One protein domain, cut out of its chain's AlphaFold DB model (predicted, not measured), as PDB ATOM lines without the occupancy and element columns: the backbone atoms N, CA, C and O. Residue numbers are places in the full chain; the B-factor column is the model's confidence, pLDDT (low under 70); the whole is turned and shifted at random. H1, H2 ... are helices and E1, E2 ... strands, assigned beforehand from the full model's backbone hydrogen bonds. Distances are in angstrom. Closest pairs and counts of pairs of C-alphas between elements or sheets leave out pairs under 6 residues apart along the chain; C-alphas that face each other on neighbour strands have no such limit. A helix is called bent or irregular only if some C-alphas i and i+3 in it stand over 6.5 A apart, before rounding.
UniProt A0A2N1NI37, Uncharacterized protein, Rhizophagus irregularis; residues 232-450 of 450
ATOM      1  N   GLY A 232     -28.656  40.983  56.964       77.00
ATOM      2  CA  GLY A 232     -29.779  40.526  57.795       77.00
ATOM      3  C   GLY A 232     -30.703  39.528  57.080       77.00
ATOM      4  O   GLY A 232     -31.351  38.698  57.716       77.00
ATOM      5  N   LEU A 233     -30.725  39.560  55.745       77.12
ATOM      6  CA  LEU A 233     -31.449  38.615  54.886       77.12
ATOM      7  C   LEU A 233     -30.577  37.431  54.429       77.12
ATOM      8  O   LEU A 233     -31.023  36.580  53.655       77.12
ATOM      9  N   GLY A 234     -29.321  37.392  54.872       79.56
ATOM     10  CA  GLY A 234     -28.305  36.444  54.447       79.56
ATOM     11  C   GLY A 234     -27.911  36.563  52.975       79.56
ATOM     12  O   GLY A 234     -27.371  35.600  52.454       79.56
ATOM     13  N   ILE A 235     -28.212  37.669  52.291       84.06
ATOM     14  CA  ILE A 235     -27.884  37.945  50.883       84.06
ATOM     15  C   ILE A 235     -26.550  38.703  50.818       84.06
ATOM     16  O   ILE A 235     -26.319  39.633  51.587       84.06
ATOM     17  N   GLN A 236     -25.667  38.344  49.889       85.69
ATOM     18  CA  GLN A 236     -24.363  38.980  49.734       85.69
ATOM     19  C   GLN A 236     -24.362  40.082  48.673       85.69
ATOM     20  O   GLN A 236     -24.733  39.883  47.516       85.69
ATOM     21  N   GLY A 237     -23.774  41.217  49.043       86.38
ATOM     22  CA  GLY A 237     -23.499  42.330  48.142       86.38
ATOM     23  C   GLY A 237     -24.723  43.179  47.813       86.38
ATOM     24  O   GLY A 237     -25.848  42.899  48.225       86.38
ATOM     25  N   SER A 238     -24.475  44.238  47.048       86.94
ATOM     26  CA  SER A 238     -25.453  45.292  46.817       86.94
ATOM     27  C   SER A 238     -26.632  44.832  45.966       86.94
ATOM     28  O   SER A 238     -26.489  44.183  44.927       86.94
ATOM     29  N   SER A 239     -27.816  45.238  46.406       87.31
ATOM     30  CA  SER A 239     -29.080  45.213  45.662       87.31
ATOM     31  C   SER A 239     -29.539  46.626  45.290       87.31
ATOM     32  O   SER A 239     -30.734  46.910  45.186       87.31
ATOM     33  N   GLU A 240     -28.602  47.551  45.101       86.19
ATOM     34  CA  GLU A 240     -28.916  48.877  44.579       86.19
ATOM     35  C   GLU A 240     -29.651  48.766  43.230       86.19
ATOM     36  O   GLU A 240     -29.278  47.996  42.339       86.19
ATOM     37  N   ASN A 241     -30.758  49.494  43.099       84.19
ATOM     38  CA  ASN A 241     -31.565  49.543  41.888       84.19
ATOM     39  C   ASN A 241     -32.267  50.894  41.816       84.19
ATOM     40  O   ASN A 241     -32.855  51.332  42.799       84.19
ATOM     41  N   VAL A 242     -32.245  51.525  40.645       79.69
ATOM     42  CA  VAL A 242     -32.949  52.793  40.416       79.69
ATOM     43  C   VAL A 242     -34.052  52.609  39.387       79.69
ATOM     44  O   VAL A 242     -33.890  51.909  38.374       79.69
ATOM     45  N   HIS A 243     -35.198  53.244  39.611       76.38
ATOM     46  CA  HIS A 243     -36.319  53.192  38.682       76.38
ATOM     47  C   HIS A 243     -36.020  54.024  37.426       76.38
ATOM     48  O   HIS A 243     -36.094  53.491  36.307       76.38
ATOM     49  N   LYS A 244     -35.607  55.288  37.599       80.44
ATOM     50  CA  LYS A 244     -35.296  56.233  36.509       80.44
ATOM     51  C   LYS A 244     -33.801  56.307  36.207       80.44
ATOM     52  O   LYS A 244     -32.976  55.957  37.037       80.44
ATOM     53  N   ASN A 245     -33.460  56.708  34.979       84.88
ATOM     54  CA  ASN A 245     -32.086  56.992  34.533       84.88
ATOM     55  C   ASN A 245     -31.037  55.912  34.856       84.88
ATOM     56  O   ASN A 245     -29.857  56.210  34.995       84.88
ATOM     57  N   PHE A 246     -31.452  54.642  34.914       87.19
ATOM     58  CA  PHE A 246     -30.585  53.538  35.333       87.19
ATOM     59  C   PHE A 246     -29.238  53.482  34.609       87.19
ATOM     60  O   PHE A 246     -28.223  53.302  35.261       87.19
ATOM     61  N   ALA A 247     -29.207  53.688  33.289       87.06
ATOM     62  CA  ALA A 247     -27.955  53.649  32.532       87.06
ATOM     63  C   ALA A 247     -26.944  54.734  32.945       87.06
ATOM     64  O   ALA A 247     -25.741  54.547  32.787       87.06
ATOM     65  N   LEU A 248     -27.432  55.857  33.479       88.25
ATOM     66  CA  LEU A 248     -26.615  56.959  33.974       88.25
ATOM     67  C   LEU A 248     -26.201  56.734  35.433       88.25
ATOM     68  O   LEU A 248     -25.022  56.838  35.756       88.25
ATOM     69  N   GLU A 249     -27.152  56.394  36.304       86.94
ATOM     70  CA  GLU A 249     -26.889  56.247  37.742       86.94
ATOM     71  C   GLU A 249     -26.089  54.981  38.066       86.94
ATOM     72  O   GLU A 249     -25.199  55.016  38.912       86.94
ATOM     73  N   ALA A 250     -26.321  53.876  37.345       87.62
ATOM     74  CA  ALA A 250     -25.633  52.609  37.595       87.62
ATOM     75  C   ALA A 250     -24.114  52.682  37.370       87.62
ATOM     76  O   ALA A 250     -23.374  51.839  37.880       87.62
ATOM     77  N   LYS A 251     -23.626  53.711  36.662       87.44
ATOM     78  CA  LYS A 251     -22.190  54.003  36.531       87.44
ATOM     79  C   LYS A 251     -21.535  54.295  37.882       87.44
ATOM     80  O   LYS A 251     -20.356  54.022  38.070       87.44
ATOM     81  N   ARG A 252     -22.309  54.847  38.824       86.38
ATOM     82  CA  ARG A 252     -21.865  55.222  40.173       86.38
ATOM     83  C   ARG A 252     -22.024  54.095  41.188       86.38
ATOM     84  O   ARG A 252     -21.474  54.213  42.283       86.38
ATOM     85  N   PHE A 253     -22.761  53.037  40.843       87.88
ATOM     86  CA  PHE A 253     -22.969  51.903  41.740       87.88
ATOM     87  C   PHE A 253     -21.631  51.267  42.082       87.88
ATOM     88  O   PHE A 253     -20.805  50.997  41.202       87.88
ATOM     89  N   LYS A 254     -21.444  51.007  43.370       81.19
ATOM     90  CA  LYS A 254     -20.257  50.354  43.911       81.19
ATOM     91  C   LYS A 254     -20.589  48.929  44.333       81.19
ATOM     92  O   LYS A 254     -21.740  48.590  44.592       81.19
ATOM     93  N   GLY A 255     -19.555  48.097  44.360       83.44
ATOM     94  CA  GLY A 255     -19.664  46.690  44.722       83.44
ATOM     95  C   GLY A 255     -19.599  45.736  43.524       83.44
ATOM     96  O   GLY A 255     -19.576  46.161  42.364       83.44
ATOM     97  N   PRO A 256     -19.505  44.428  43.806       87.50
ATOM     98  CA  PRO A 256     -19.317  43.412  42.784       87.50
ATOM     99  C   PRO A 256     -20.550  43.273  41.883       87.50
ATOM    100  O   PRO A 256     -21.700  43.289  42.332       87.50
ATOM    101  N   ARG A 257     -20.278  43.077  40.594       91.69
ATOM    102  CA  ARG A 257     -21.250  42.665  39.580       91.69
ATOM    103  C   ARG A 257     -20.924  41.245  39.164       91.69
ATOM    104  O   ARG A 257     -19.764  40.842  39.180       91.69
ATOM    105  N   GLU A 258     -21.934  40.509  38.741       94.62
ATOM    106  CA  GLU A 258     -21.756  39.135  38.299       94.62
ATOM    107  C   GLU A 258     -22.555  38.826  37.044       94.62
ATOM    108  O   GLU A 258     -23.571  39.456  36.745       94.62
ATOM    109  N   VAL A 259     -22.064  37.843  36.298       96.31
ATOM    110  CA  VAL A 259     -22.701  37.369  35.078       96.31
ATOM    111  C   VAL A 259     -23.851  36.447  35.457       96.31
ATOM    112  O   VAL A 259     -23.654  35.408  36.089       96.31
ATOM    113  N   ILE A 260     -25.054  36.816  35.037       96.12
ATOM    114  CA  ILE A 260     -26.276  36.047  35.287       96.12
ATOM    115  C   ILE A 260     -26.758  35.280  34.060       96.12
ATOM    116  O   ILE A 260     -27.747  34.562  34.144       96.12
ATOM    117  N   GLY A 261     -26.091  35.428  32.919       97.00
ATOM    118  CA  GLY A 261     -26.488  34.786  31.675       97.00
ATOM    119  C   GLY A 261     -25.744  35.335  30.468       97.00
ATOM    120  O   GLY A 261     -24.784  36.098  30.602       97.00
ATOM    121  N   LYS A 262     -26.212  34.958  29.280       97.44
ATOM    122  CA  LYS A 262     -25.698  35.447  27.997       97.44
ATOM    123  C   LYS A 262     -26.807  35.578  26.958       97.44
ATOM    124  O   LYS A 262     -27.843  34.920  27.069       97.44
ATOM    125  N   TYR A 263     -26.589  36.408  25.948       97.00
ATOM    126  CA  TYR A 263     -27.428  36.433  24.755       97.00
ATOM    127  C   TYR A 263     -27.012  35.293  23.822       97.00
ATOM    128  O   TYR A 263     -25.841  35.188  23.465       97.00
ATOM    129  N   THR A 264     -27.934  34.388  23.499       95.25
ATOM    130  CA  THR A 264     -27.667  33.294  22.567       95.25
ATOM    131  C   THR A 264     -28.919  32.831  21.839       95.25
ATOM    132  O   THR A 264     -30.003  32.759  22.430       95.25
ATOM    133  N   GLY A 265     -28.784  32.532  20.547       89.81
ATOM    134  CA  GLY A 265     -29.898  32.068  19.718       89.81
ATOM    135  C   GLY A 265     -31.033  33.093  19.648       89.81
ATOM    136  O   GLY A 265     -32.204  32.737  19.774       89.81
ATOM    137  N   GLY A 266     -30.686  34.382  19.546       89.50
ATOM    138  CA  GLY A 266     -31.650  35.480  19.429       89.50
ATOM    139  C   GLY A 266     -32.372  35.870  20.727       89.50
ATOM    140  O   GLY A 266     -33.235  36.751  20.708       89.50
ATOM    141  N   ARG A 267     -32.034  35.262  21.871       93.62
ATOM    142  CA  ARG A 267     -32.675  35.534  23.168       93.62
ATOM    143  C   ARG A 267     -31.678  35.583  24.318       93.62
ATOM    144  O   ARG A 267     -30.560  35.092  24.227       93.62
ATOM    145  N   VAL A 268     -32.102  36.138  25.446       95.06
ATOM    146  CA  VAL A 268     -31.317  36.091  26.684       95.06
ATOM    147  C   VAL A 268     -31.568  34.770  27.396       95.06
ATOM    148  O   VAL A 268     -32.712  34.422  27.677       95.06
ATOM    149  N   VAL A 269     -30.491  34.055  27.714       95.00
ATOM    150  CA  VAL A 269     -30.514  32.816  28.492       95.00
ATOM    151  C   VAL A 269     -29.848  33.079  29.837       95.00
ATOM    152  O   VAL A 269     -28.672  33.442  29.893       95.00
ATOM    153  N   LEU A 270     -30.616  32.931  30.919       94.62
ATOM    154  CA  LEU A 270     -30.168  33.178  32.289       94.62
ATOM    155  C   LEU A 270     -29.729  31.879  32.980       94.62
ATOM    156  O   LEU A 270     -30.350  30.830  32.823       94.62
ATOM    157  N   ASN A 271     -28.672  31.964  33.783       92.12
ATOM    158  CA  ASN A 271     -28.075  30.845  34.504       92.12
ATOM    159  C   ASN A 271     -28.788  30.642  35.845       92.12
ATOM    160  O   ASN A 271     -28.627  31.455  36.758       92.12
ATOM    161  N   SER A 272     -29.537  29.544  35.982       85.81
ATOM    162  CA  SER A 272     -30.205  29.160  37.240       85.81
ATOM    163  C   SER A 272     -31.131  30.248  37.812       85.81
ATOM    164  O   SER A 272     -31.320  30.332  39.025       85.81
ATOM    165  N   ILE A 273     -31.698  31.082  36.935       90.19
ATOM    166  CA  ILE A 273     -32.634  32.163  37.261       90.19
ATOM    167  C   ILE A 273     -33.868  32.023  36.371       90.19
ATOM    168  O   ILE A 273     -33.744  31.933  35.151       90.19
ATOM    169  N   ASN A 274     -35.053  32.054  36.977       87.75
ATOM    170  CA  ASN A 274     -36.327  32.096  36.268       87.75
ATOM    171  C   ASN A 274     -36.930  33.510  36.316       87.75
ATOM    172  O   ASN A 274     -37.566  33.887  37.299       87.75
ATOM    173  N   ALA A 275     -36.722  34.294  35.256       90.44
ATOM    174  CA  ALA A 275     -37.271  35.639  35.125       90.44
ATOM    175  C   ALA A 275     -37.582  35.975  33.661       90.44
ATOM    176  O   ALA A 275     -36.911  35.507  32.742       90.44
ATOM    177  N   GLU A 276     -38.573  36.837  33.445       93.56
ATOM    178  CA  GLU A 276     -38.792  37.446  32.137       93.56
ATOM    179  C   GLU A 276     -37.750  38.511  31.854       93.56
ATOM    180  O   GLU A 276     -37.338  39.242  32.752       93.56
ATOM    181  N   VAL A 277     -37.375  38.653  30.588       94.88
ATOM    182  CA  VAL A 277     -36.361  39.615  30.174       94.88
ATOM    183  C   VAL A 277     -36.928  40.547  29.118       94.88
ATOM    184  O   VAL A 277     -37.425  40.115  28.084       94.88
ATOM    185  N   VAL A 278     -36.800  41.844  29.373       93.38
ATOM    186  CA  VAL A 278     -37.064  42.908  28.407       93.38
ATOM    187  C   VAL A 278     -35.733  43.529  28.007       93.38
ATOM    188  O   VAL A 278     -35.072  44.189  28.813       93.38
ATOM    189  N   VAL A 279     -35.348  43.332  26.751       91.25
ATOM    190  CA  VAL A 279     -34.141  43.916  26.163       91.25
ATOM    191  C   VAL A 279     -34.486  45.301  25.613       91.25
ATOM    192  O   VAL A 279     -35.454  45.442  24.869       91.25
ATOM    193  N   ARG A 280     -33.753  46.339  26.034       85.62
ATOM    194  CA  ARG A 280     -33.962  47.720  25.553       85.62
ATOM    195  C   ARG A 280     -32.948  48.161  24.507       85.62
ATOM    196  O   ARG A 280     -33.280  49.020  23.703       85.62
ATOM    197  N   ASP A 281     -31.772  47.551  24.520       86.12
ATOM    198  CA  ASP A 281     -30.653  47.879  23.644       86.12
ATOM    199  C   ASP A 281     -30.231  46.621  22.869       86.12
ATOM    200  O   ASP A 281     -30.299  45.530  23.442       86.12
ATOM    201  N   PRO A 282     -29.771  46.730  21.608       89.81
ATOM    202  CA  PRO A 282     -29.294  45.583  20.837       89.81
ATOM    203  C   PRO A 282     -28.191  44.809  21.570       89.81
ATOM    204  O   PRO A 282     -27.311  45.418  22.186       89.81
ATOM    205  N   LEU A 283     -28.227  43.478  21.480       95.00
ATOM    206  CA  LEU A 283     -27.257  42.557  22.082       95.00
ATOM    207  C   LEU A 283     -26.588  41.714  20.996       95.00
ATOM    208  O   LEU A 283     -27.223  41.373  20.001       95.00
ATOM    209  N   SER A 284     -25.320  41.378  21.206       94.94
ATOM    210  CA  SER A 284     -24.548  40.518  20.301       94.94
ATOM    211  C   SER A 284     -24.548  39.065  20.777       94.94
ATOM    212  O   SER A 284     -24.660  38.794  21.973       94.94
ATOM    213  N   GLU A 285     -24.412  38.110  19.855       96.19
ATOM    214  CA  GLU A 285     -24.315  36.684  20.197       96.19
ATOM    215  C   GLU A 285     -23.142  36.427  21.161       96.19
ATOM    216  O   GLU A 285     -22.043  36.953  20.993       96.19
ATOM    217  N   GLY A 286     -23.386  35.636  22.208       95.12
ATOM    218  CA  GLY A 286     -22.409  35.325  23.253       95.12
ATOM    219  C   GLY A 286     -22.202  36.429  24.295       95.12
ATOM    220  O   GLY A 286     -21.503  36.200  25.287       95.12
ATOM    221  N   GLU A 287     -22.818  37.602  24.125       96.94
ATOM    222  CA  GLU A 287     -22.623  38.739  25.021       96.94
ATOM    223  C   GLU A 287     -23.138  38.433  26.436       96.94
ATOM    224  O   GLU A 287     -24.260  37.959  26.634       96.94
ATOM    225  N   LYS A 288     -22.295  38.689  27.443       97.81
ATOM    226  CA  LYS A 288     -22.582  38.393  28.853       97.81
ATOM    227  C   LYS A 288     -23.552  39.417  29.436       97.81
ATOM    228  O   LYS A 288     -23.354  40.621  29.285       97.81
ATOM    229  N   ILE A 289     -24.553  38.934  30.170       97.38
ATOM    230  CA  ILE A 289     -25.514  39.773  30.889       97.38
ATOM    231  C   ILE A 289     -25.097  39.861  32.350       97.38
ATOM    232  O   ILE A 289     -25.025  38.846  33.045       97.38
ATOM    233  N   TRP A 290     -24.839  41.077  32.814       96.38
ATOM    234  CA  TRP A 290     -24.394  41.353  34.175       96.38
ATOM    235  C   TRP A 290     -25.558  41.760  35.072       96.38
ATOM    236  O   TRP A 290     -26.580  42.247  34.598       96.38
ATOM    237  N   CYS A 291     -25.400  41.618  36.383       94.31
ATOM    238  CA  CYS A 291     -26.309  42.166  37.385       94.31
ATOM    239  C   CYS A 291     -25.532  42.502  38.668       94.31
ATOM    240  O   CYS A 291     -24.414  42.021  38.865       94.31
ATOM    241  N   MET A 292     -26.108  43.335  39.536       92.81
ATOM    242  CA  MET A 292     -25.552  43.559  40.873       92.81
ATOM    243  C   MET A 292     -25.610  42.256  41.680       92.81
ATOM    244  O   MET A 292     -26.620  41.549  41.622       92.81
ATOM    245  N   LYS A 293     -24.540  41.946  42.424       92.06
ATOM    246  CA  LYS A 293     -24.387  40.660  43.126       92.06
ATOM    247  C   LYS A 293     -25.580  40.316  44.023       92.06
ATOM    248  O   LYS A 293     -26.098  39.207  43.917       92.06
ATOM    249  N   GLY A 294     -26.070  41.274  44.813       90.19
ATOM    250  CA  GLY A 294     -27.210  41.051  45.705       90.19
ATOM    251  C   GLY A 294     -28.470  40.648  44.942       90.19
ATOM    252  O   GLY A 294     -29.102  39.649  45.273       90.19
ATOM    253  N   TRP A 295     -28.801  41.345  43.848       91.25
ATOM    254  CA  TRP A 295     -29.951  40.972  43.014       91.25
ATOM    255  C   TRP A 295     -29.798  39.606  42.365       91.25
ATOM    256  O   TRP A 295     -30.751  38.830  42.318       91.25
ATOM    257  N   ALA A 296     -28.612  39.311  41.858       92.38
ATOM    258  CA  ALA A 296     -28.352  38.060  41.181       92.38
ATOM    259  C   ALA A 296     -28.429  36.854  42.133       92.38
ATOM    260  O   ALA A 296     -29.072  35.853  41.808       92.38
ATOM    261  N   GLU A 297     -27.878  36.971  43.342       90.12
ATOM    262  CA  GLU A 297     -28.035  35.965  44.390       90.12
ATOM    263  C   GLU A 297     -29.507  35.762  44.765       90.12
ATOM    264  O   GLU A 297     -29.998  34.633  44.816       90.12
ATOM    265  N   THR A 298     -30.233  36.855  44.972       87.50
ATOM    266  CA  THR A 298     -31.651  36.831  45.317       87.50
ATOM    267  C   THR A 298     -32.508  36.146  44.247       87.50
ATOM    268  O   THR A 298     -33.356  35.312  44.579       87.50
ATOM    269  N   LEU A 299     -32.245  36.407  42.964       89.44
ATOM    270  CA  LEU A 299     -32.905  35.745  41.832       89.44
ATOM    271  C   LEU A 299     -32.597  34.237  41.773       89.44
ATOM    272  O   LEU A 299     -33.481  33.421  41.484       89.44
ATOM    273  N   ARG A 300     -31.360  33.831  42.087       87.62
ATOM    274  CA  ARG A 300     -31.010  32.404  42.191       87.62
ATOM    275  C   ARG A 300     -31.728  31.736  43.356       87.62
ATOM    276  O   ARG A 300     -32.272  30.650  43.181       87.62
ATOM    277  N   ARG A 301     -31.791  32.385  44.524       83.06
ATOM    278  CA  ARG A 301     -32.509  31.871  45.708       83.06
ATOM    279  C   ARG A 301     -33.996  31.680  45.431       83.06
ATOM    280  O   ARG A 301     -34.547  30.644  45.800       83.06
ATOM    281  N   GLN A 302     -34.629  32.632  44.743       80.12
ATOM    282  CA  GLN A 302     -36.014  32.501  44.282       80.12
ATOM    283  C   GLN A 302     -36.204  31.232  43.439       80.12
ATOM    284  O   GLN A 302     -37.173  30.494  43.634       80.12
ATOM    285  N   THR A 303     -35.254  30.959  42.540       76.19
ATOM    286  CA  THR A 303     -35.292  29.805  41.635       76.19
ATOM    287  C   THR A 303     -35.001  28.485  42.361       76.19
ATOM    288  O   THR A 303     -35.661  27.483  42.099       76.19
ATOM    289  N   ALA A 304     -34.063  28.467  43.312       72.25
ATOM    290  CA  ALA A 304     -33.709  27.278  44.090       72.25
ATOM    291  C   ALA A 304     -34.829  26.846  45.058       72.25
ATOM    292  O   ALA A 304     -35.148  25.661  45.144       72.25
ATOM    293  N   LYS A 305     -35.489  27.806  45.725       62.12
ATOM    294  CA  LYS A 305     -36.590  27.559  46.677       62.12
ATOM    295  C   LYS A 305     -37.908  27.126  46.008       62.12
ATOM    296  O   LYS A 305     -38.909  26.953  46.692       62.12
ATOM    297  N   LEU A 306     -37.968  26.956  44.684       51.12
ATOM    298  CA  LEU A 306     -39.146  26.415  43.978       51.12
ATOM    299  C   LEU A 306     -39.424  24.932  44.291       51.12
ATOM    300  O   LEU A 306     -40.502  24.447  43.957       51.12
ATOM    301  N   LYS A 307     -38.478  24.217  44.914       47.00
ATOM    302  CA  LYS A 307     -38.545  22.757  45.095       47.00
ATOM    303  C   LYS A 307     -39.089  22.274  46.448       47.00
ATOM    304  O   LYS A 307     -39.282  21.076  46.601       47.00
ATOM    305  N   GLU A 308     -39.387  23.162  47.398       49.47
ATOM    306  CA  GLU A 308     -39.832  22.777  48.746       49.47
ATOM    307  C   GLU A 308     -41.130  23.503  49.124       49.47
ATOM    308  O   GLU A 308     -41.138  24.701  49.414       49.47
ATOM    309  N   ASN A 309     -42.250  22.778  49.105       50.31
ATOM    310  CA  ASN A 309     -43.538  23.260  49.600       50.31
ATOM    311  C   ASN A 309     -43.841  22.591  50.951       50.31
ATOM    312  O   ASN A 309     -43.723  21.377  51.069       50.31
ATOM    313  N   ALA A 310     -44.277  23.398  51.928       56.75
ATOM    314  CA  ALA A 310     -44.653  23.030  53.305       56.75
ATOM    315  C   ALA A 310     -43.503  22.825  54.316       56.75
ATOM    316  O   ALA A 310     -43.479  21.847  55.059       56.75
ATOM    317  N   ALA A 311     -42.593  23.799  54.420       70.88
ATOM    318  CA  ALA A 311     -41.629  23.832  55.518       70.88
ATOM    319  C   ALA A 311     -42.315  24.134  56.866       70.88
ATOM    320  O   ALA A 311     -43.153  25.036  56.981       70.88
ATOM    321  N   THR A 312     -41.920  23.402  57.904       79.38
ATOM    322  CA  THR A 312     -42.182  23.756  59.303       79.38
ATOM    323  C   THR A 312     -40.902  24.250  59.957       79.38
ATOM    324  O   THR A 312     -39.829  23.720  59.674       79.38
ATOM    325  N   ASP A 313     -41.000  25.230  60.852       83.69
ATOM    326  CA  ASP A 313     -39.860  25.591  61.698       83.69
ATOM    327  C   ASP A 313     -39.573  24.523  62.776       83.69
ATOM    328  O   ASP A 313     -40.317  23.553  62.939       83.69
ATOM    329  N   ILE A 314     -38.501  24.727  63.551       84.69
ATOM    330  CA  ILE A 314     -38.047  23.819  64.618       84.69
ATOM    331  C   ILE A 314     -39.097  23.546  65.713       84.69
ATOM    332  O   ILE A 314     -39.011  22.545  66.419       84.69
ATOM    333  N   HIS A 315     -40.108  24.403  65.867       87.19
ATOM    334  CA  HIS A 315     -41.189  24.223  66.842       87.19
ATOM    335  C   HIS A 315     -42.462  23.636  66.205       87.19
ATOM    336  O   HIS A 315     -43.486  23.472  66.874       87.19
ATOM    337  N   GLY A 316     -42.411  23.299  64.913       84.00
ATOM    338  CA  GLY A 316     -43.532  22.757  64.158       84.00
ATOM    339  C   GLY A 316     -44.546  23.815  63.716       84.00
ATOM    340  O   GLY A 316     -45.707  23.467  63.483       84.00
ATOM    341  N   ASN A 317     -44.156  25.094  63.630       83.00
ATOM    342  CA  ASN A 317     -44.992  26.135  63.029       83.00
ATOM    343  C   ASN A 317     -44.945  26.033  61.505       83.00
ATOM    344  O   ASN A 317     -43.868  25.927  60.923       83.00
ATOM    345  N   GLN A 318     -46.101  26.115  60.847       79.56
ATOM    346  CA  GLN A 318     -46.169  26.074  59.387       79.56
ATOM    347  C   GLN A 318     -45.709  27.407  58.783       79.56
ATOM    348  O   GLN A 318     -46.321  28.447  59.027       79.56
ATOM    349  N   LEU A 319     -44.676  27.362  57.942       74.81
ATOM    350  CA  LEU A 319     -44.194  28.498  57.156       74.81
ATOM    351  C   LEU A 319     -44.886  28.457  55.790       74.81
ATOM    352  O   LEU A 319     -44.352  27.965  54.794       74.81
ATOM    353  N   ARG A 320     -46.156  28.865  55.778       64.75
ATOM    354  CA  ARG A 320     -47.025  28.743  54.603       64.75
ATOM    355  C   ARG A 320     -46.589  29.698  53.496       64.75
ATOM    356  O   ARG A 320     -46.486  30.900  53.709       64.75
ATOM    357  N   ARG A 321     -46.423  29.144  52.293       64.88
ATOM    358  CA  ARG A 321     -46.163  29.859  51.039       64.88
ATOM    359  C   ARG A 321     -47.389  29.757  50.145       64.88
ATOM    360  O   ARG A 321     -47.840  28.647  49.883       64.88
ATOM    361  N   THR A 322     -47.889  30.876  49.629       55.59
ATOM    362  CA  THR A 322     -49.163  30.867  48.890       55.59
ATOM    363  C   THR A 322     -49.058  30.942  47.342       55.59
ATOM    364  O   THR A 322     -50.025  30.543  46.707       55.59
ATOM    365  N   LYS A 323     -47.943  31.389  46.698       63.34
ATOM    366  CA  LYS A 323     -47.800  31.673  45.225       63.34
ATOM    367  C   LYS A 323     -46.525  32.450  44.782       63.34
ATOM    368  O   LYS A 323     -46.299  33.561  45.169       63.34
ATOM    369  N   LEU A 324     -45.708  32.044  43.822       70.50
ATOM    370  CA  LEU A 324     -44.584  32.922  43.404       70.50
ATOM    371  C   LEU A 324     -44.984  34.185  42.618       70.50
ATOM    372  O   LEU A 324     -45.865  34.130  41.757       70.50
ATOM    373  N   PHE A 325     -44.297  35.311  42.868       76.38
ATOM    374  CA  PHE A 325     -44.392  36.474  41.986       76.38
ATOM    375  C   PHE A 325     -43.416  36.339  40.826       76.38
ATOM    376  O   PHE A 325     -42.222  36.110  40.992       76.38
ATOM    377  N   LYS A 326     -43.951  36.528  39.626       83.88
ATOM    378  CA  LYS A 326     -43.167  36.585  38.402       83.88
ATOM    379  C   LYS A 326     -42.262  37.816  38.422       83.88
ATOM    380  O   LYS A 326     -42.737  38.910  38.719       83.88
ATOM    381  N   VAL A 327     -40.987  37.647  38.090       89.19
ATOM    382  CA  VAL A 327     -40.019  38.749  38.052       89.19
ATOM    383  C   VAL A 327     -39.719  39.109  36.607       89.19
ATOM    384  O   VAL A 327     -39.450  38.231  35.789       89.19
ATOM    385  N   THR A 328     -39.742  40.403  36.305       92.56
ATOM    386  CA  THR A 328     -39.343  40.937  35.006       92.56
ATOM    387  C   THR A 328     -38.074  41.763  35.168       92.56
ATOM    388  O   THR A 328     -38.028  42.732  35.932       92.56
ATOM    389  N   LEU A 329     -37.051  41.408  34.401       94.12
ATOM    390  CA  LEU A 329     -35.787  42.113  34.272       94.12
ATOM    391  C   LEU A 329     -35.826  43.046  33.064       94.12
ATOM    392  O   LEU A 329     -36.389  42.724  32.020       94.12
ATOM    393  N   SER A 330     -35.192  44.207  33.191       93.94
ATOM    394  CA  SER A 330     -34.856  45.063  32.055       93.94
ATOM    395  C   SER A 330     -33.351  45.038  31.861       93.94
ATOM    396  O   SER A 330     -32.621  45.316  32.809       93.94
ATOM    397  N   ILE A 331     -32.895  44.771  30.641       94.88
ATOM    398  CA  ILE A 331     -31.478  44.870  30.277       94.88
ATOM    399  C   ILE A 331     -31.242  46.215  29.611       94.88
ATOM    400  O   ILE A 331     -31.986  46.593  28.701       94.88
ATOM    401  N   LYS A 332     -30.236  46.934  30.106       93.25
ATOM    402  CA  LYS A 332     -29.787  48.225  29.583       93.25
ATOM    403  C   LYS A 332     -28.267  48.261  29.506       93.25
ATOM    404  O   LYS A 332     -27.609  47.678  30.365       93.25
ATOM    405  N   ARG A 333     -27.709  48.976  28.535       93.19
ATOM    406  CA  ARG A 333     -26.263  49.211  28.462       93.19
ATOM    407  C   ARG A 333     -25.828  50.261  29.483       93.19
ATOM    408  O   ARG A 333     -26.379  51.358  29.541       93.19
ATOM    409  N   VAL A 334     -24.817  49.916  30.273       91.19
ATOM    410  CA  VAL A 334     -24.125  50.800  31.218       91.19
ATOM    411  C   VAL A 334     -22.655  50.764  30.845       91.19
ATOM    412  O   VAL A 334     -22.029  49.715  30.950       91.19
ATOM    413  N   ASP A 335     -22.139  51.880  30.329       89.81
ATOM    414  CA  ASP A 335     -20.778  51.973  29.777       89.81
ATOM    415  C   ASP A 335     -20.472  50.852  28.771       89.81
ATOM    416  O   ASP A 335     -19.460  50.162  28.837       89.81
ATOM    417  N   GLY A 336     -21.418  50.625  27.856       89.94
ATOM    418  CA  GLY A 336     -21.316  49.584  26.838       89.94
ATOM    419  C   GLY A 336     -21.607  48.167  27.337       89.94
ATOM    420  O   GLY A 336     -21.786  47.291  26.503       89.94
ATOM    421  N   VAL A 337     -21.749  47.920  28.642       92.88
ATOM    422  CA  VAL A 337     -21.991  46.577  29.199       92.88
ATOM    423  C   VAL A 337     -23.488  46.327  29.430       92.88
ATOM    424  O   VAL A 337     -24.136  47.149  30.084       92.88
ATOM    425  N   PRO A 338     -24.069  45.203  28.966       95.44
ATOM    426  CA  PRO A 338     -25.455  44.854  29.271       95.44
ATOM    427  C   PRO A 338     -25.642  44.534  30.755       95.44
ATOM    428  O   PRO A 338     -25.153  43.521  31.260       95.44
ATOM    429  N   LEU A 339     -26.393  45.384  31.448       94.88
ATOM    430  CA  LEU A 339     -26.713  45.246  32.861       94.88
ATOM    431  C   LEU A 339     -28.219  45.024  33.038       94.88
ATOM    432  O   LEU A 339     -29.051  45.807  32.570       94.88
ATOM    433  N   ALA A 340     -28.568  43.945  33.727       93.81
ATOM    434  CA  ALA A 340     -29.922  43.619  34.127       93.81
ATOM    435  C   ALA A 340     -30.294  44.350  35.420       93.81
ATOM    436  O   ALA A 340     -29.540  44.358  36.395       93.81
ATOM    437  N   LYS A 341     -31.508  44.899  35.439       90.69
ATOM    438  CA  LYS A 341     -32.148  45.456  36.630       90.69
ATOM    439  C   LYS A 341     -33.530  44.861  36.838       90.69
ATOM    440  O   LYS A 341     -34.202  44.520  35.860       90.69
ATOM    441  N   ILE A 342     -34.005  44.828  38.081       89.56
ATOM    442  CA  ILE A 342     -35.408  44.501  38.346       89.56
ATOM    443  C   ILE A 342     -36.273  45.631  37.774       89.56
ATOM    444  O   ILE A 342     -36.044  46.809  38.057       89.56
ATOM    445  N   LYS A 343     -37.245  45.278  36.930       88.19
ATOM    446  CA  LYS A 343     -38.261  46.198  36.402       88.19
ATOM    447  C   LYS A 343     -39.565  46.061  37.182       88.19
ATOM    448  O   LYS A 343     -40.207  47.070  37.471       88.19
ATOM    449  N   GLN A 344     -39.948  44.826  37.495       86.62
ATOM    450  CA  GLN A 344     -41.241  44.503  38.084       86.62
ATOM    451  C   GLN A 344     -41.189  43.163  38.834       86.62
ATOM    452  O   GLN A 344     -40.488  42.244  38.409       86.62
ATOM    453  N   VAL A 345     -41.947  43.061  39.927       82.69
ATOM    454  CA  VAL A 345     -42.157  41.849  40.732       82.69
ATOM    455  C   VAL A 345     -43.665  41.650  40.911       82.69
ATOM    456  O   VAL A 345     -44.316  42.340  41.694       82.69
ATOM    457  N   GLY A 346     -44.260  40.733  40.149       81.50
ATOM    458  CA  GLY A 346     -45.711  40.553  40.101       81.50
ATOM    459  C   GLY A 346     -46.417  41.846  39.658       81.50
ATOM    460  O   GLY A 346     -46.046  42.410  38.629       81.50
ATOM    461  N   PRO A 347     -47.415  42.356  40.397       77.31
ATOM    462  CA  PRO A 347     -48.038  43.644  40.086       77.31
ATOM    463  C   PRO A 347     -47.184  44.853  40.506       77.31
ATOM    464  O   PRO A 347     -47.534  45.987  40.189       77.31
ATOM    465  N   LEU A 348     -46.077  44.641  41.226       73.94
ATOM    466  CA  LEU A 348     -45.279  45.719  41.792       73.94
ATOM    467  C   LEU A 348     -44.223  46.193  40.808       73.94
ATOM    468  O   LEU A 348     -43.262  45.485  40.506       73.94
ATOM    469  N   LEU A 349     -44.376  47.422  40.331       75.19
ATOM    470  CA  LEU A 349     -43.313  48.104  39.609       75.19
ATOM    471  C   LEU A 349     -42.215  48.512  40.586       75.19
ATOM    472  O   LEU A 349     -42.501  48.983  41.686       75.19
ATOM    473  N   VAL A 350     -40.957  48.398  40.158       70.75
ATOM    474  CA  VAL A 350     -39.865  49.052  40.881       70.75
ATOM    475  C   VAL A 350     -40.144  50.545  40.865       70.75
ATOM    476  O   VAL A 350     -40.203  51.126  39.786       70.75
ATOM    477  N   THR A 351     -40.333  51.156  42.030       61.12
ATOM    478  CA  THR A 351     -40.465  52.611  42.184       61.12
ATOM    479  C   THR A 351     -39.346  53.107  43.092       61.12
ATOM    480  O   THR A 351     -38.875  52.352  43.935       61.12
ATOM    481  N   ASP A 352     -38.913  54.361  42.931       45.22
ATOM    482  CA  ASP A 352     -37.841  54.986  43.738       45.22
ATOM    483  C   ASP A 352     -38.268  55.273  45.194       45.22
ATOM    484  O   ASP A 352     -37.838  56.255  45.799       45.22
ATOM    485  N   LYS A 353     -39.179  54.484  45.767       43.97
ATOM    486  CA  LYS A 353     -39.795  54.813  47.047       43.97
ATOM    487  C   LYS A 353     -39.319  53.888  48.150       43.97
ATOM    488  O   LYS A 353     -39.831  52.794  48.305       43.97
ATOM    489  N   ILE A 354     -38.454  54.475  48.972       47.25
ATOM    490  CA  ILE A 354     -38.393  54.289  50.421       47.25
ATOM    491  C   ILE A 354     -37.864  52.923  50.887       47.25
ATOM    492  O   ILE A 354     -38.609  52.023  51.250       47.25
ATOM    493  N   TRP A 355     -36.539  52.847  50.991       50.94
ATOM    494  CA  TRP A 355     -35.774  51.984  51.891       50.94
ATOM    495  C   TRP A 355     -36.365  51.946  53.315       50.94
ATOM    496  O   TRP A 355     -36.406  52.966  54.010       50.94
ATOM    497  N   GLY A 356     -36.793  50.772  53.777       59.69
ATOM    498  CA  GLY A 356     -37.371  50.624  55.107       59.69
ATOM    499  C   GLY A 356     -37.793  49.192  55.419       59.69
ATOM    500  O   GLY A 356     -38.379  48.485  54.606       59.69
ATOM    501  N   GLY A 357     -37.487  48.749  56.632       65.69
ATOM    502  CA  GLY A 357     -37.825  47.415  57.109       65.69
ATOM    503  C   GLY A 357     -36.911  47.008  58.249       65.69
ATOM    504  O   GLY A 357     -35.759  47.430  58.316       65.69
ATOM    505  N   ILE A 358     -37.435  46.201  59.159       72.31
ATOM    506  CA  ILE A 358     -36.661  45.663  60.269       72.31
ATOM    507  C   ILE A 358     -36.290  44.237  59.901       72.31
ATOM    508  O   ILE A 358     -37.165  43.384  59.778       72.31
ATOM    509  N   THR A 359     -35.006  43.976  59.683       75.81
ATOM    510  CA  THR A 359     -34.522  42.619  59.426       75.81
ATOM    511  C   THR A 359     -34.454  41.849  60.734       75.81
ATOM    512  O   THR A 359     -33.922  42.337  61.734       75.81
ATOM    513  N   GLY A 360     -35.001  40.643  60.718       74.50
ATOM    514  CA  GLY A 360     -34.907  39.712  61.818       74.50
ATOM    515  C   GLY A 360     -33.510  39.138  61.968       74.50
ATOM    516  O   GLY A 360     -32.594  39.413  61.195       74.50
ATOM    517  N   THR A 361     -33.345  38.331  63.003       75.50
ATOM    518  CA  THR A 361     -32.053  37.760  63.383       75.50
ATOM    519  C   THR A 361     -32.238  36.281  63.660       75.50
ATOM    520  O   THR A 361     -33.284  35.895  64.186       75.50
ATOM    521  N   ALA A 362     -31.225  35.460  63.379       76.00
ATOM    522  CA  ALA A 362     -31.265  34.046  63.739       76.00
ATOM    523  C   ALA A 362     -31.629  33.877  65.226       76.00
ATOM    524  O   ALA A 362     -31.074  34.550  66.099       76.00
ATOM    525  N   CYS A 363     -32.596  33.008  65.517       78.94
ATOM    526  CA  CYS A 363     -33.001  32.763  66.895       78.94
ATOM    527  C   CYS A 363     -32.095  31.694  67.531       78.94
ATOM    528  O   CYS A 363     -31.670  30.775  66.832       78.94
ATOM    529  N   PRO A 364     -31.847  31.747  68.852       79.81
ATOM    530  CA  PRO A 364     -31.028  30.752  69.549       79.81
ATOM    531  C   PRO A 364     -31.758  29.417  69.786       79.81
ATOM    532  O   PRO A 364     -31.264  28.571  70.523       79.81
ATOM    533  N   CYS A 365     -32.957  29.221  69.229       83.81
ATOM    534  CA  CYS A 365     -33.715  27.988  69.410       83.81
ATOM    535  C   CYS A 365     -33.010  26.819  68.709       83.81
ATOM    536  O   CYS A 365     -32.979  26.760  67.482       83.81
ATOM    537  N   THR A 366     -32.483  25.880  69.494       86.50
ATOM    538  CA  THR A 366     -31.763  24.688  69.008       86.50
ATOM    539  C   THR A 366     -32.545  23.388  69.176       86.50
ATOM    540  O   THR A 366     -32.160  22.373  68.601       86.50
ATOM    541  N   SER A 367     -33.661  23.405  69.911       87.62
ATOM    542  CA  SER A 367     -34.543  22.251  70.099       87.62
ATOM    543  C   SER A 367     -36.025  22.637  69.974       87.62
ATOM    544  O   SER A 367     -36.391  23.796  70.213       87.62
ATOM    545  N   PRO A 368     -36.909  21.686  69.615       88.44
ATOM    546  CA  PRO A 368     -38.350  21.905  69.655       88.44
ATOM    547  C   PRO A 368     -38.825  22.326  71.054       88.44
ATOM    548  O   PRO A 368     -38.382  21.777  72.059       88.44
ATOM    549  N   ASP A 369     -39.756  23.282  71.116       85.44
ATOM    550  CA  ASP A 369     -40.422  23.712  72.348       85.44
ATOM    551  C   ASP A 369     -41.923  23.835  72.042       85.44
ATOM    552  O   ASP A 369     -42.327  24.732  71.293       85.44
ATOM    553  N   PRO A 370     -42.771  22.951  72.596       83.19
ATOM    554  CA  PRO A 370     -44.212  22.986  72.372       83.19
ATOM    555  C   PRO A 370     -44.886  24.306  72.772       83.19
ATOM    556  O   PRO A 370     -45.963  24.605  72.253       83.19
ATOM    557  N   ARG A 371     -44.277  25.102  73.665       80.25
ATOM    558  CA  ARG A 371     -44.778  26.424  74.086       80.25
ATOM    559  C   ARG A 371     -44.575  27.492  73.011       80.25
ATOM    560  O   ARG A 371     -45.337  28.449  72.953       80.25
ATOM    561  N   LYS A 372     -43.596  27.294  72.122       81.00
ATOM    562  CA  LYS A 372     -43.288  28.173  70.979       81.00
ATOM    563  C   LYS A 372     -43.991  27.737  69.690       81.00
ATOM    564  O   LYS A 372     -43.714  28.254  68.607       81.00
ATOM    565  N   LYS A 373     -44.925  26.790  69.790       83.31
ATOM    566  CA  LYS A 373     -45.846  26.448  68.709       83.31
ATOM    567  C   LYS A 373     -47.050  27.385  68.768       83.31
ATOM    568  O   LYS A 373     -47.813  27.365  69.732       83.31
ATOM    569  N   LEU A 374     -47.251  28.185  67.728       77.38
ATOM    570  CA  LEU A 374     -48.380  29.101  67.594       77.38
ATOM    571  C   LEU A 374     -49.679  28.303  67.399       77.38
ATOM    572  O   LEU A 374     -50.086  27.985  66.283       77.38
ATOM    573  N   LYS A 375     -50.342  27.965  68.511       58.53
ATOM    574  CA  LYS A 375     -51.641  27.270  68.561       58.53
ATOM    575  C   LYS A 375     -52.827  28.246  68.473       58.53
ATOM    576  O   LYS A 375     -53.763  28.157  69.261       58.53
ATOM    577  N   GLY A 376     -52.804  29.202  67.545       60.78
ATOM    578  CA  GLY A 376     -53.952  30.084  67.315       60.78
ATOM    579  C   GLY A 376     -53.610  31.522  66.944       60.78
ATOM    580  O   GLY A 376     -52.486  31.856  66.584       60.78
ATOM    581  N   LYS A 377     -54.632  32.380  67.029       63.81
ATOM    582  CA  LYS A 377     -54.611  33.779  66.586       63.81
ATOM    583  C   LYS A 377     -53.905  34.731  67.557       63.81
ATOM    584  O   LYS A 377     -54.219  35.910  67.491       63.81
ATOM    585  N   ARG A 378     -53.065  34.300  68.511       66.38
ATOM    586  CA  ARG A 378     -52.495  35.212  69.528       66.38
ATOM    587  C   ARG A 378     -51.076  34.873  69.983       66.38
ATOM    588  O   ARG A 378     -50.720  33.705  70.074       66.38
ATOM    589  N   VAL A 379     -50.324  35.920  70.320       65.69
ATOM    590  CA  VAL A 379     -49.078  35.902  71.102       65.69
ATOM    591  C   VAL A 379     -49.237  36.957  72.196       65.69
ATOM    592  O   VAL A 379     -49.415  38.140  71.895       65.69
ATOM    593  N   GLY A 380     -49.280  36.531  73.462       65.38
ATOM    594  CA  GLY A 380     -49.724  37.386  74.569       65.38
ATOM    595  C   GLY A 380     -51.104  38.008  74.287       65.38
ATOM    596  O   GLY A 380     -52.042  37.320  73.873       65.38
ATOM    597  N   LYS A 381     -51.221  39.334  74.438       61.75
ATOM    598  CA  LYS A 381     -52.445  40.107  74.132       61.75
ATOM    599  C   LYS A 381     -52.592  40.503  72.653       61.75
ATOM    600  O   LYS A 381     -53.581  41.147  72.293       61.75
ATOM    601  N   VAL A 382     -51.631  40.150  71.798       65.19
ATOM    602  CA  VAL A 382     -51.605  40.529  70.377       65.19
ATOM    603  C   VAL A 382     -52.270  39.465  69.539       65.19
ATOM    604  O   VAL A 382     -51.942  38.290  69.672       65.19
ATOM    605  N   ASN A 383     -53.160  39.863  68.627       74.38
ATOM    606  CA  ASN A 383     -53.713  38.919  67.669       74.38
ATOM    607  C   ASN A 383     -52.739  38.671  66.511       74.38
ATOM    608  O   ASN A 383     -52.395  39.593  65.782       74.38
ATOM    609  N   VAL A 384     -52.347  37.424  66.295       77.75
ATOM    610  CA  VAL A 384     -51.644  36.968  65.099       77.75
ATOM    611  C   VAL A 384     -52.670  36.607  64.036       77.75
ATOM    612  O   VAL A 384     -53.518  35.737  64.240       77.75
ATOM    613  N   ILE A 385     -52.611  37.288  62.896       78.75
ATOM    614  CA  ILE A 385     -53.521  37.048  61.780       78.75
ATOM    615  C   ILE A 385     -52.703  36.646  60.563       78.75
ATOM    616  O   ILE A 385     -51.894  37.423  60.067       78.75
ATOM    617  N   PHE A 386     -52.955  35.446  60.063       78.69
ATOM    618  CA  PHE A 386     -52.349  34.955  58.837       78.69
ATOM    619  C   PHE A 386     -53.115  35.493  57.628       78.69
ATOM    620  O   PHE A 386     -54.348  35.419  57.595       78.69
ATOM    621  N   LYS A 387     -52.405  36.089  56.668       75.19
ATOM    622  CA  LYS A 387     -52.986  36.602  55.416       75.19
ATOM    623  C   LYS A 387     -52.006  36.466  54.267       75.19
ATOM    624  O   LYS A 387     -50.829  36.732  54.443       75.19
ATOM    625  N   SER A 388     -52.496  36.190  53.064       70.88
ATOM    626  CA  SER A 388     -51.683  36.374  51.859       70.88
ATOM    627  C   SER A 388     -51.337  37.855  51.663       70.88
ATOM    628  O   SER A 388     -52.172  38.729  51.908       70.88
ATOM    629  N   LEU A 389     -50.113  38.142  51.214       68.19
ATOM    630  CA  LEU A 389     -49.722  39.503  50.843       68.19
ATOM    631  C   LEU A 389     -50.481  39.944  49.589       68.19
ATOM    632  O   LEU A 389     -50.257  39.414  48.501       68.19
ATOM    633  N   ASP A 390     -51.325  40.962  49.750       66.19
ATOM    634  CA  ASP A 390     -51.840  41.778  48.653       66.19
ATOM    635  C   ASP A 390     -51.090  43.117  48.654       66.19
ATOM    636  O   ASP A 390     -51.394  44.001  49.463       66.19
ATOM    637  N   PRO A 391     -50.092  43.283  47.775       57.97
ATOM    638  CA  PRO A 391     -49.282  44.484  47.770       57.97
ATOM    639  C   PRO A 391     -49.997  45.686  47.123       57.97
ATOM    640  O   PRO A 391     -49.465  46.792  47.170       57.97
ATOM    641  N   LEU A 392     -51.193  45.500  46.543       57.78
ATOM    642  CA  LEU A 392     -52.028  46.578  46.000       57.78
ATOM    643  C   LEU A 392     -53.054  47.106  47.018       57.78
ATOM    644  O   LEU A 392     -53.540  48.220  46.855       57.78
ATOM    645  N   ASN A 393     -53.361  46.348  48.080       53.50
ATOM    646  CA  ASN A 393     -54.351  46.719  49.100       53.50
ATOM    647  C   ASN A 393     -53.858  46.485  50.541       53.50
ATOM    648  O   ASN A 393     -54.572  45.908  51.370       53.50
ATOM    649  N   MET A 394     -52.659  46.961  50.889       51.75
ATOM    650  CA  MET A 394     -52.222  46.985  52.292       51.75
ATOM    651  C   MET A 394     -53.044  48.013  53.090       51.75
ATOM    652  O   MET A 394     -52.696  49.187  53.185       51.75
ATOM    653  N   LYS A 395     -54.182  47.583  53.651       46.78
ATOM    654  CA  LYS A 395     -55.037  48.425  54.504       46.78
ATOM    655  C   LYS A 395     -54.401  48.676  55.875       46.78
ATOM    656  O   LYS A 395     -53.743  47.802  56.439       46.78
ATOM    657  N   ILE A 396     -54.683  49.855  56.439       46.22
ATOM    658  CA  ILE A 396     -54.334  50.229  57.816       46.22
ATOM    659  C   ILE A 396     -54.942  49.215  58.798       46.22
ATOM    660  O   ILE A 396     -56.099  48.810  58.690       46.22
ATOM    661  N   VAL A 397     -54.108  48.789  59.741       51.62
ATOM    662  CA  VAL A 397     -54.281  47.603  60.586       51.62
ATOM    663  C   VAL A 397     -54.921  47.963  61.937       51.62
ATOM    664  O   VAL A 397     -54.542  48.980  62.520       51.62
ATOM    665  N   PRO A 398     -55.849  47.148  62.487       51.34
ATOM    666  CA  PRO A 398     -56.384  47.346  63.839       51.34
ATOM    667  C   PRO A 398     -55.289  47.357  64.923       51.34
ATOM    668  O   PRO A 398     -54.335  46.586  64.865       51.34
ATOM    669  N   ARG A 399     -55.474  48.191  65.961       55.44
ATOM    670  CA  ARG A 399     -54.488  48.571  67.005       55.44
ATOM    671  C   ARG A 399     -53.861  47.429  67.843       55.44
ATOM    672  O   ARG A 399     -53.060  47.720  68.720       55.44
ATOM    673  N   LYS A 400     -54.227  46.158  67.635       63.50
ATOM    674  CA  LYS A 400     -53.785  44.995  68.444       63.50
ATOM    675  C   LYS A 400     -53.588  43.720  67.618       63.50
ATOM    676  O   LYS A 400     -53.888  42.620  68.090       63.50
ATOM    677  N   SER A 401     -53.146  43.867  66.375       69.25
ATOM    678  CA  SER A 401     -52.906  42.725  65.498       69.25
ATOM    679  C   SER A 401     -51.552  42.820  64.817       69.25
ATOM    680  O   SER A 401     -51.160  43.887  64.351       69.25
ATOM    681  N   VAL A 402     -50.884  41.678  64.722       72.06
ATOM    682  CA  VAL A 402     -49.734  41.460  63.855       72.06
ATOM    683  C   VAL A 402     -50.171  40.532  62.740       72.06
ATOM    684  O   VAL A 402     -50.692  39.440  62.974       72.06
ATOM    685  N   PHE A 403     -49.985  40.993  61.513       75.00
ATOM    686  CA  PHE A 403     -50.214  40.180  60.342       75.00
ATOM    687  C   PHE A 403     -48.971  39.359  60.060       75.00
ATOM    688  O   PHE A 403     -47.928  39.899  59.705       75.00
ATOM    689  N   VAL A 404     -49.091  38.046  60.198       77.19
ATOM    690  CA  VAL A 404     -48.144  37.142  59.564       77.19
ATOM    691  C   VAL A 404     -48.581  37.073  58.120       77.19
ATOM    692  O   VAL A 404     -49.577  36.428  57.779       77.19
ATOM    693  N   LEU A 405     -47.895  37.839  57.284       73.56
ATOM    694  CA  LEU A 405     -48.152  37.777  55.870       73.56
ATOM    695  C   LEU A 405     -47.578  36.435  55.427       73.56
ATOM    696  O   LEU A 405     -46.369  36.230  55.446       73.56
ATOM    697  N   GLU A 406     -48.476  35.502  55.114       65.50
ATOM    698  CA  GLU A 406     -48.206  34.247  54.420       65.50
ATOM    699  C   GLU A 406     -47.700  34.632  53.029       65.50
ATOM    700  O   GLU A 406     -48.422  34.609  52.030       65.50
ATOM    701  N   THR A 407     -46.481  35.154  53.001       57.72
ATOM    702  CA  THR A 407     -45.789  35.589  51.811       57.72
ATOM    703  C   THR A 407     -44.922  34.475  51.317       57.72
ATOM    704  O   THR A 407     -44.672  33.454  51.957       57.72
ATOM    705  N   TYR A 408     -44.499  34.668  50.089       52.41
ATOM    706  CA  TYR A 408     -43.665  33.724  49.412       52.41
ATOM    707  C   TYR A 408     -42.298  33.804  50.044       52.41
ATOM    708  O   TYR A 408     -41.792  34.914  50.134       52.41
ATOM    709  N   GLY A 409     -41.707  32.671  50.430       53.72
ATOM    710  CA  GLY A 409     -40.285  32.568  50.780       53.72
ATOM    711  C   GLY A 409     -39.389  32.879  49.572       53.72
ATOM    712  O   GLY A 409     -38.567  32.071  49.147       53.72
ATOM    713  N   ASP A 410     -39.637  34.019  48.948       65.12
ATOM    714  CA  ASP A 410     -39.076  34.556  47.738       65.12
ATOM    715  C   ASP A 410     -38.200  35.722  48.162       65.12
ATOM    716  O   ASP A 410     -38.676  36.813  48.490       65.12
ATOM    717  N   ALA A 411     -36.897  35.459  48.155       70.38
ATOM    718  CA  ALA A 411     -35.892  36.444  48.493       70.38
ATOM    719  C   ALA A 411     -36.062  37.735  47.672       70.38
ATOM    720  O   ALA A 411     -35.737  38.801  48.182       70.38
ATOM    721  N   VAL A 412     -36.598  37.673  46.441       76.50
ATOM    722  CA  VAL A 412     -36.797  38.858  45.588       76.50
ATOM    723  C   VAL A 412     -37.882  39.746  46.157       76.50
ATOM    724  O   VAL A 412     -37.698  40.955  46.218       76.50
ATOM    725  N   VAL A 413     -38.985  39.161  46.616       73.44
ATOM    726  CA  VAL A 413     -40.071  39.908  47.254       73.44
ATOM    727  C   VAL A 413     -39.605  40.469  48.591       73.44
ATOM    728  O   VAL A 413     -39.876  41.628  48.869       73.44
ATOM    729  N   HIS A 414     -38.857  39.700  49.388       73.31
ATOM    730  CA  HIS A 414     -38.313  40.185  50.661       73.31
ATOM    731  C   HIS A 414     -37.384  41.367  50.454       73.31
ATOM    732  O   HIS A 414     -37.562  42.402  51.085       73.31
ATOM    733  N   LEU A 415     -36.441  41.230  49.527       74.50
ATOM    734  CA  LEU A 415     -35.487  42.271  49.196       74.50
ATOM    735  C   LEU A 415     -36.210  43.502  48.639       74.50
ATOM    736  O   LEU A 415     -36.022  44.610  49.130       74.50
ATOM    737  N   PHE A 416     -37.123  43.301  47.690       73.12
ATOM    738  CA  PHE A 416     -37.912  44.372  47.097       73.12
ATOM    739  C   PHE A 416     -38.760  45.117  48.137       73.12
ATOM    740  O   PHE A 416     -38.706  46.339  48.202       73.12
ATOM    741  N   LEU A 417     -39.486  44.401  48.996       65.81
ATOM    742  CA  LEU A 417     -40.303  44.999  50.051       65.81
ATOM    743  C   LEU A 417     -39.457  45.615  51.172       65.81
ATOM    744  O   LEU A 417     -39.827  46.670  51.665       65.81
ATOM    745  N   SER A 418     -38.308  45.040  51.532       64.19
ATOM    746  CA  SER A 418     -37.364  45.644  52.492       64.19
ATOM    747  C   SER A 418     -36.753  46.954  51.981       64.19
ATOM    748  O   SER A 418     -36.311  47.807  52.749       64.19
ATOM    749  N   HIS A 419     -36.739  47.135  50.662       59.78
ATOM    750  CA  HIS A 419     -36.310  48.369  50.020       59.78
ATOM    751  C   HIS A 419     -37.463  49.328  49.710       59.78
ATOM    752  O   HIS A 419     -37.174  50.424  49.238       59.78
ATOM    753  N   CYS A 420     -38.726  48.933  49.938       51.28
ATOM    754  CA  CYS A 420     -39.900  49.707  49.512       51.28
ATOM    755  C   CYS A 420     -41.007  49.904  50.572       51.28
ATOM    756  O   CYS A 420     -41.938  50.673  50.328       51.28
ATOM    757  N   LEU A 421     -40.997  49.191  51.705       51.62
ATOM    758  CA  LEU A 421     -42.064  49.245  52.715       51.62
ATOM    759  C   LEU A 421     -41.665  50.057  53.949       51.62
ATOM    760  O   LEU A 421     -40.537  50.062  54.405       51.62
ATOM    761  N   THR A 422     -42.641  50.705  54.574       53.81
ATOM    762  CA  THR A 422     -42.416  51.627  55.699       53.81
ATOM    763  C   THR A 422     -42.674  51.010  57.083       53.81
ATOM    764  O   THR A 422     -42.785  51.745  58.058       53.81
ATOM    765  N   SER A 423     -42.843  49.676  57.219       60.41
ATOM    766  CA  SER A 423     -43.295  49.066  58.498       60.41
ATOM    767  C   SER A 423     -43.300  47.522  58.580       60.41
ATOM    768  O   SER A 423     -44.184  46.947  59.226       60.41
ATOM    769  N   ALA A 424     -42.394  46.807  57.915       69.75
ATOM    770  CA  ALA A 424     -42.406  45.337  57.934       69.75
ATOM    771  C   ALA A 424     -41.230  44.759  58.729       69.75
ATOM    772  O   ALA A 424     -40.106  45.243  58.604       69.75
ATOM    773  N   TYR A 425     -41.492  43.703  59.503       77.00
ATOM    774  CA  TYR A 425     -40.454  42.827  60.036       77.00
ATOM    775  C   TYR A 425     -40.175  41.734  59.010       77.00
ATOM    776  O   TYR A 425     -41.091  41.010  58.615       77.00
ATOM    777  N   VAL A 426     -38.937  41.617  58.556       79.12
ATOM    778  CA  VAL A 426     -38.521  40.604  57.585       79.12
ATOM    779  C   VAL A 426     -37.851  39.475  58.344       79.12
ATOM    780  O   VAL A 426     -36.764  39.662  58.876       79.12
ATOM    781  N   ARG A 427     -38.497  38.312  58.423       80.69
ATOM    782  CA  ARG A 427     -37.969  37.167  59.172       80.69
ATOM    783  C   ARG A 427     -36.643  36.688  58.573       80.69
ATOM    784  O   ARG A 427     -36.525  36.551  57.355       80.69
ATOM    785  N   ALA A 428     -35.666  36.383  59.425       76.69
ATOM    786  CA  ALA A 428     -34.427  35.749  58.975       76.69
ATOM    787  C   ALA A 428     -34.636  34.248  58.678       76.69
ATOM    788  O   ALA A 428     -35.436  33.581  59.332       76.69
ATOM    789  N   ASP A 429     -33.865  33.674  57.745       72.62
ATOM    790  CA  ASP A 429     -34.015  32.262  57.334       72.62
ATOM    791  C   ASP A 429     -33.923  31.272  58.526       72.62
ATOM    792  O   ASP A 429     -34.635  30.268  58.555       72.62
ATOM    793  N   LYS A 430     -33.090  31.569  59.536       75.81
ATOM    794  CA  LYS A 430     -32.881  30.748  60.753       75.81
ATOM    795  C   LYS A 430     -33.677  31.228  61.973       75.81
ATOM    796  O   LYS A 430     -33.314  30.955  63.117       75.81
ATOM    797  N   GLU A 431     -34.737  31.990  61.751       81.25
ATOM    798  CA  GLU A 431     -35.605  32.487  62.809       81.25
ATOM    799  C   GLU A 431     -36.928  31.717  62.824       81.25
ATOM    800  O   GLU A 431     -37.641  31.649  61.817       81.25
ATOM    801  N   CYS A 432     -37.270  31.120  63.968       84.50
ATOM    802  CA  CYS A 432     -38.555  30.449  64.127       84.50
ATOM    803  C   CYS A 432     -39.703  31.469  64.126       84.50
ATOM    804  O   CYS A 432     -39.541  32.623  64.533       84.50
ATOM    805  N   LEU A 433     -40.885  31.042  63.683       83.38
ATOM    806  CA  LEU A 433     -42.037  31.918  63.498       83.38
ATOM    807  C   LEU A 433     -42.453  32.596  64.805       83.38
ATOM    808  O   LEU A 433     -42.773  33.780  64.812       83.38
ATOM    809  N   TYR A 434     -42.420  31.865  65.919       83.62
ATOM    810  CA  TYR A 434     -42.739  32.422  67.230       83.62
ATOM    811  C   TYR A 434     -41.789  33.565  67.612       83.62
ATOM    812  O   TYR A 434     -42.251  34.649  67.957       83.62
ATOM    813  N   CYS A 435     -40.470  33.365  67.488       81.06
ATOM    814  CA  CYS A 435     -39.493  34.417  67.771       81.06
ATOM    815  C   CYS A 435     -39.637  35.606  66.818       81.06
ATOM    816  O   CYS A 435     -39.571  36.739  67.285       81.06
ATOM    817  N   ALA A 436     -39.907  35.358  65.534       81.50
ATOM    818  CA  ALA A 436     -40.177  36.414  64.563       81.50
ATOM    819  C   ALA A 436     -41.405  37.243  64.956       81.50
ATOM    820  O   ALA A 436     -41.362  38.467  64.900       81.50
ATOM    821  N   VAL A 437     -42.481  36.593  65.419       79.44
ATOM    822  CA  VAL A 437     -43.666  37.290  65.930       79.44
ATOM    823  C   VAL A 437     -43.334  38.105  67.166       79.44
ATOM    824  O   VAL A 437     -43.629  39.296  67.185       79.44
ATOM    825  N   CYS A 438     -42.688  37.514  68.170       75.38
ATOM    826  CA  CYS A 438     -42.331  38.227  69.394       75.38
ATOM    827  C   CYS A 438     -41.402  39.419  69.129       75.38
ATOM    828  O   CYS A 438     -41.580  40.481  69.726       75.38
ATOM    829  N   ARG A 439     -40.441  39.278  68.209       76.31
ATOM    830  CA  ARG A 439     -39.553  40.373  67.817       76.31
ATOM    831  C   ARG A 439     -40.291  41.424  67.011       76.31
ATOM    832  O   ARG A 439     -40.243  42.570  67.419       76.31
ATOM    833  N   ALA A 440     -41.055  41.070  65.981       74.19
ATOM    834  CA  ALA A 440     -41.870  42.029  65.231       74.19
ATOM    835  C   ALA A 440     -42.797  42.850  66.144       74.19
ATOM    836  O   ALA A 440     -42.870  44.072  66.038       74.19
ATOM    837  N   VAL A 441     -43.444  42.178  67.099       68.19
ATOM    838  CA  VAL A 441     -44.226  42.772  68.193       68.19
ATOM    839  C   VAL A 441     -43.378  43.749  69.013       68.19
ATOM    840  O   VAL A 441     -43.814  44.879  69.246       68.19
ATOM    841  N   GLY A 442     -42.182  43.332  69.437       62.00
ATOM    842  CA  GLY A 442     -41.231  44.145  70.203       62.00
ATOM    843  C   GLY A 442     -40.598  45.293  69.411       62.00
ATOM    844  O   GLY A 442     -40.159  46.275  70.005       62.00
ATOM    845  N   THR A 443     -40.591  45.215  68.081       64.31
ATOM    846  CA  THR A 443     -40.085  46.254  67.177       64.31
ATOM    847  C   THR A 443     -41.194  47.131  66.594       64.31
ATOM    848  O   THR A 443     -40.919  47.978  65.751       64.31
ATOM    849  N   GLY A 444     -42.449  46.947  67.021       60.69
ATOM    850  CA  GLY A 444     -43.594  47.739  66.554       60.69
ATOM    851  C   GLY A 444     -44.037  47.427  65.119       60.69
ATOM    852  O   GLY A 444     -44.894  48.121  64.571       60.69
ATOM    853  N   CYS A 445     -43.497  46.373  64.504       70.12
ATOM    854  CA  CYS A 445     -43.919  45.919  63.189       70.12
ATOM    855  C   CYS A 445     -45.261  45.196  63.296       70.12
ATOM    856  O   CYS A 445     -45.392  44.139  63.909       70.12
ATOM    857  N   ASN A 446     -46.271  45.750  62.638       68.25
ATOM    858  CA  ASN A 446     -47.603  45.154  62.560       68.25
ATOM    859  C   ASN A 446     -47.736  44.110  61.439       68.25
ATOM    860  O   ASN A 446     -48.814  43.547  61.254       68.25
ATOM    861  N   SER A 447     -46.668  43.887  60.674       73.50
ATOM    862  CA  SER A 447     -46.609  42.950  59.558       73.50
ATOM    863  C   SER A 447     -45.279  42.210  59.582       73.50
ATOM    864  O   SER A 447     -44.229  42.829  59.763       73.50
ATOM    865  N   ILE A 448     -45.334  40.901  59.374       77.88
ATOM    866  CA  ILE A 448     -44.182  40.009  59.267       77.88
ATOM    867  C   ILE A 448     -44.177  39.429  57.865       77.88
ATOM    868  O   ILE A 448     -45.193  38.891  57.429       77.88
ATOM    869  N   LEU A 449     -43.039  39.533  57.189       77.69
ATOM    870  CA  LEU A 449     -42.754  38.860  55.927       77.69
ATOM    871  C   LEU A 449     -41.986  37.570  56.247       77.69
ATOM    872  O   LEU A 449     -40.952  37.636  56.919       77.69
ATOM    873  N   LEU A 450     -42.542  36.420  55.845       74.50
ATOM    874  CA  LEU A 450     -42.075  35.077  56.227       74.50
ATOM    875  C   LEU A 450     -41.001  34.473  55.342       74.50
ATOM    876  O   LEU A 450     -41.199  34.443  54.113       74.50
TER     877      LEU A 450
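AT A GLANCE: This is residues 232 to 450 of the 450 residues of an uncharacterized protein of Rhizophagus irregularis (UniProt A0A2N1NI37). Two lobes stand end to end: one holds a four-stranded parallel sheet, E7 E8 E10 E9, with H4 packed over one face, and the other is a small sandwich of two three-stranded sheets with crossed strands, E2 E1 E4 and E3 E5 E6, with H1 over the latter. H3 sits between the lobes, with H2 packed on it. The 219 printed residues hold four named helices and ten named strands, in the order H1 E1 E2 E3 E4 H2 E5 E6 E7 E8 H3 E9 H4 E10; the class is mixed, with under half of the residues in named elements. E2 E1 E4 is antiparallel and E3 E5 E6 mixed. The whole is compact, with a radius of gyration of the C-alphas of 18.8 A, yet elongated, spanning 59 by 32 by 27 A.

IN THESE COORDINATES: The largest sheet has E7, residues 382 to 388, 19.0 A long, E8, 401 to 406, E9, 424 to 426, and E10, 447 to 449, which ends at C-alpha 449 (-42.754, 38.860, 55.927). H3 is residues 411 to 418 and H4 433 to 442, 14.0 A. The other sheets hold E1, 257 to 264, 20.5 A, E2, 267 to 270, E3, 276 to 279, E4, 288 to 292, E5, 327 to 334, 21.1 A, and E6, 337 to 345, 23.7 A. H1, residues 246 to 252, begins at C-alpha 246 (-30.585, 53.538, 35.333), and H2, 293 to 307, is 22.9 A long.

HOW THE PARTS SIT: H4 is on the largest sheet at a height of 7.9 A, making two layers, helix on sheet. E9, H4, E10 form a strand-helix-strand unit, two parallel neighbours joined through a helix, with a right-handed crossover; E8, H3, E9 form a split one, E10 between its strands, also right-handed. N 404 and O 385 of E8 and E7 are 2.9 A apart, within hydrogen-bond range. H3 only grazes this sheet and E3 E5 E6. H2 and H3 touch, closest at the C-alphas of Thr 298 and Ala 411, 5.3 A, at a steep tilt of 54 degrees, opposite ways. The sandwich's sheets are face to face, their strands at 77 degrees. In hairpin E5 and E6, N 330 and O 341 are 2.9 A apart. H1 is on E3 E5 E6 at a height of 8.9 A. Every O i to N i+4 pair is within range in H3 and H4, against 9 of 11 in H2 and 1 of 3 in H1, which has 2 of 4 O i to N i+3 pairs within range.

THE WHOLE: The C-alphas farthest apart, Glu 285 and Lys 381, are 60.9 A apart. The printed part has no cut. The links H2 to E5, E6 to E7 and E7 to E8 are long. Mean pLDDT of the printed part is 77.9; 56 residues are under 70, among them 389 to 401.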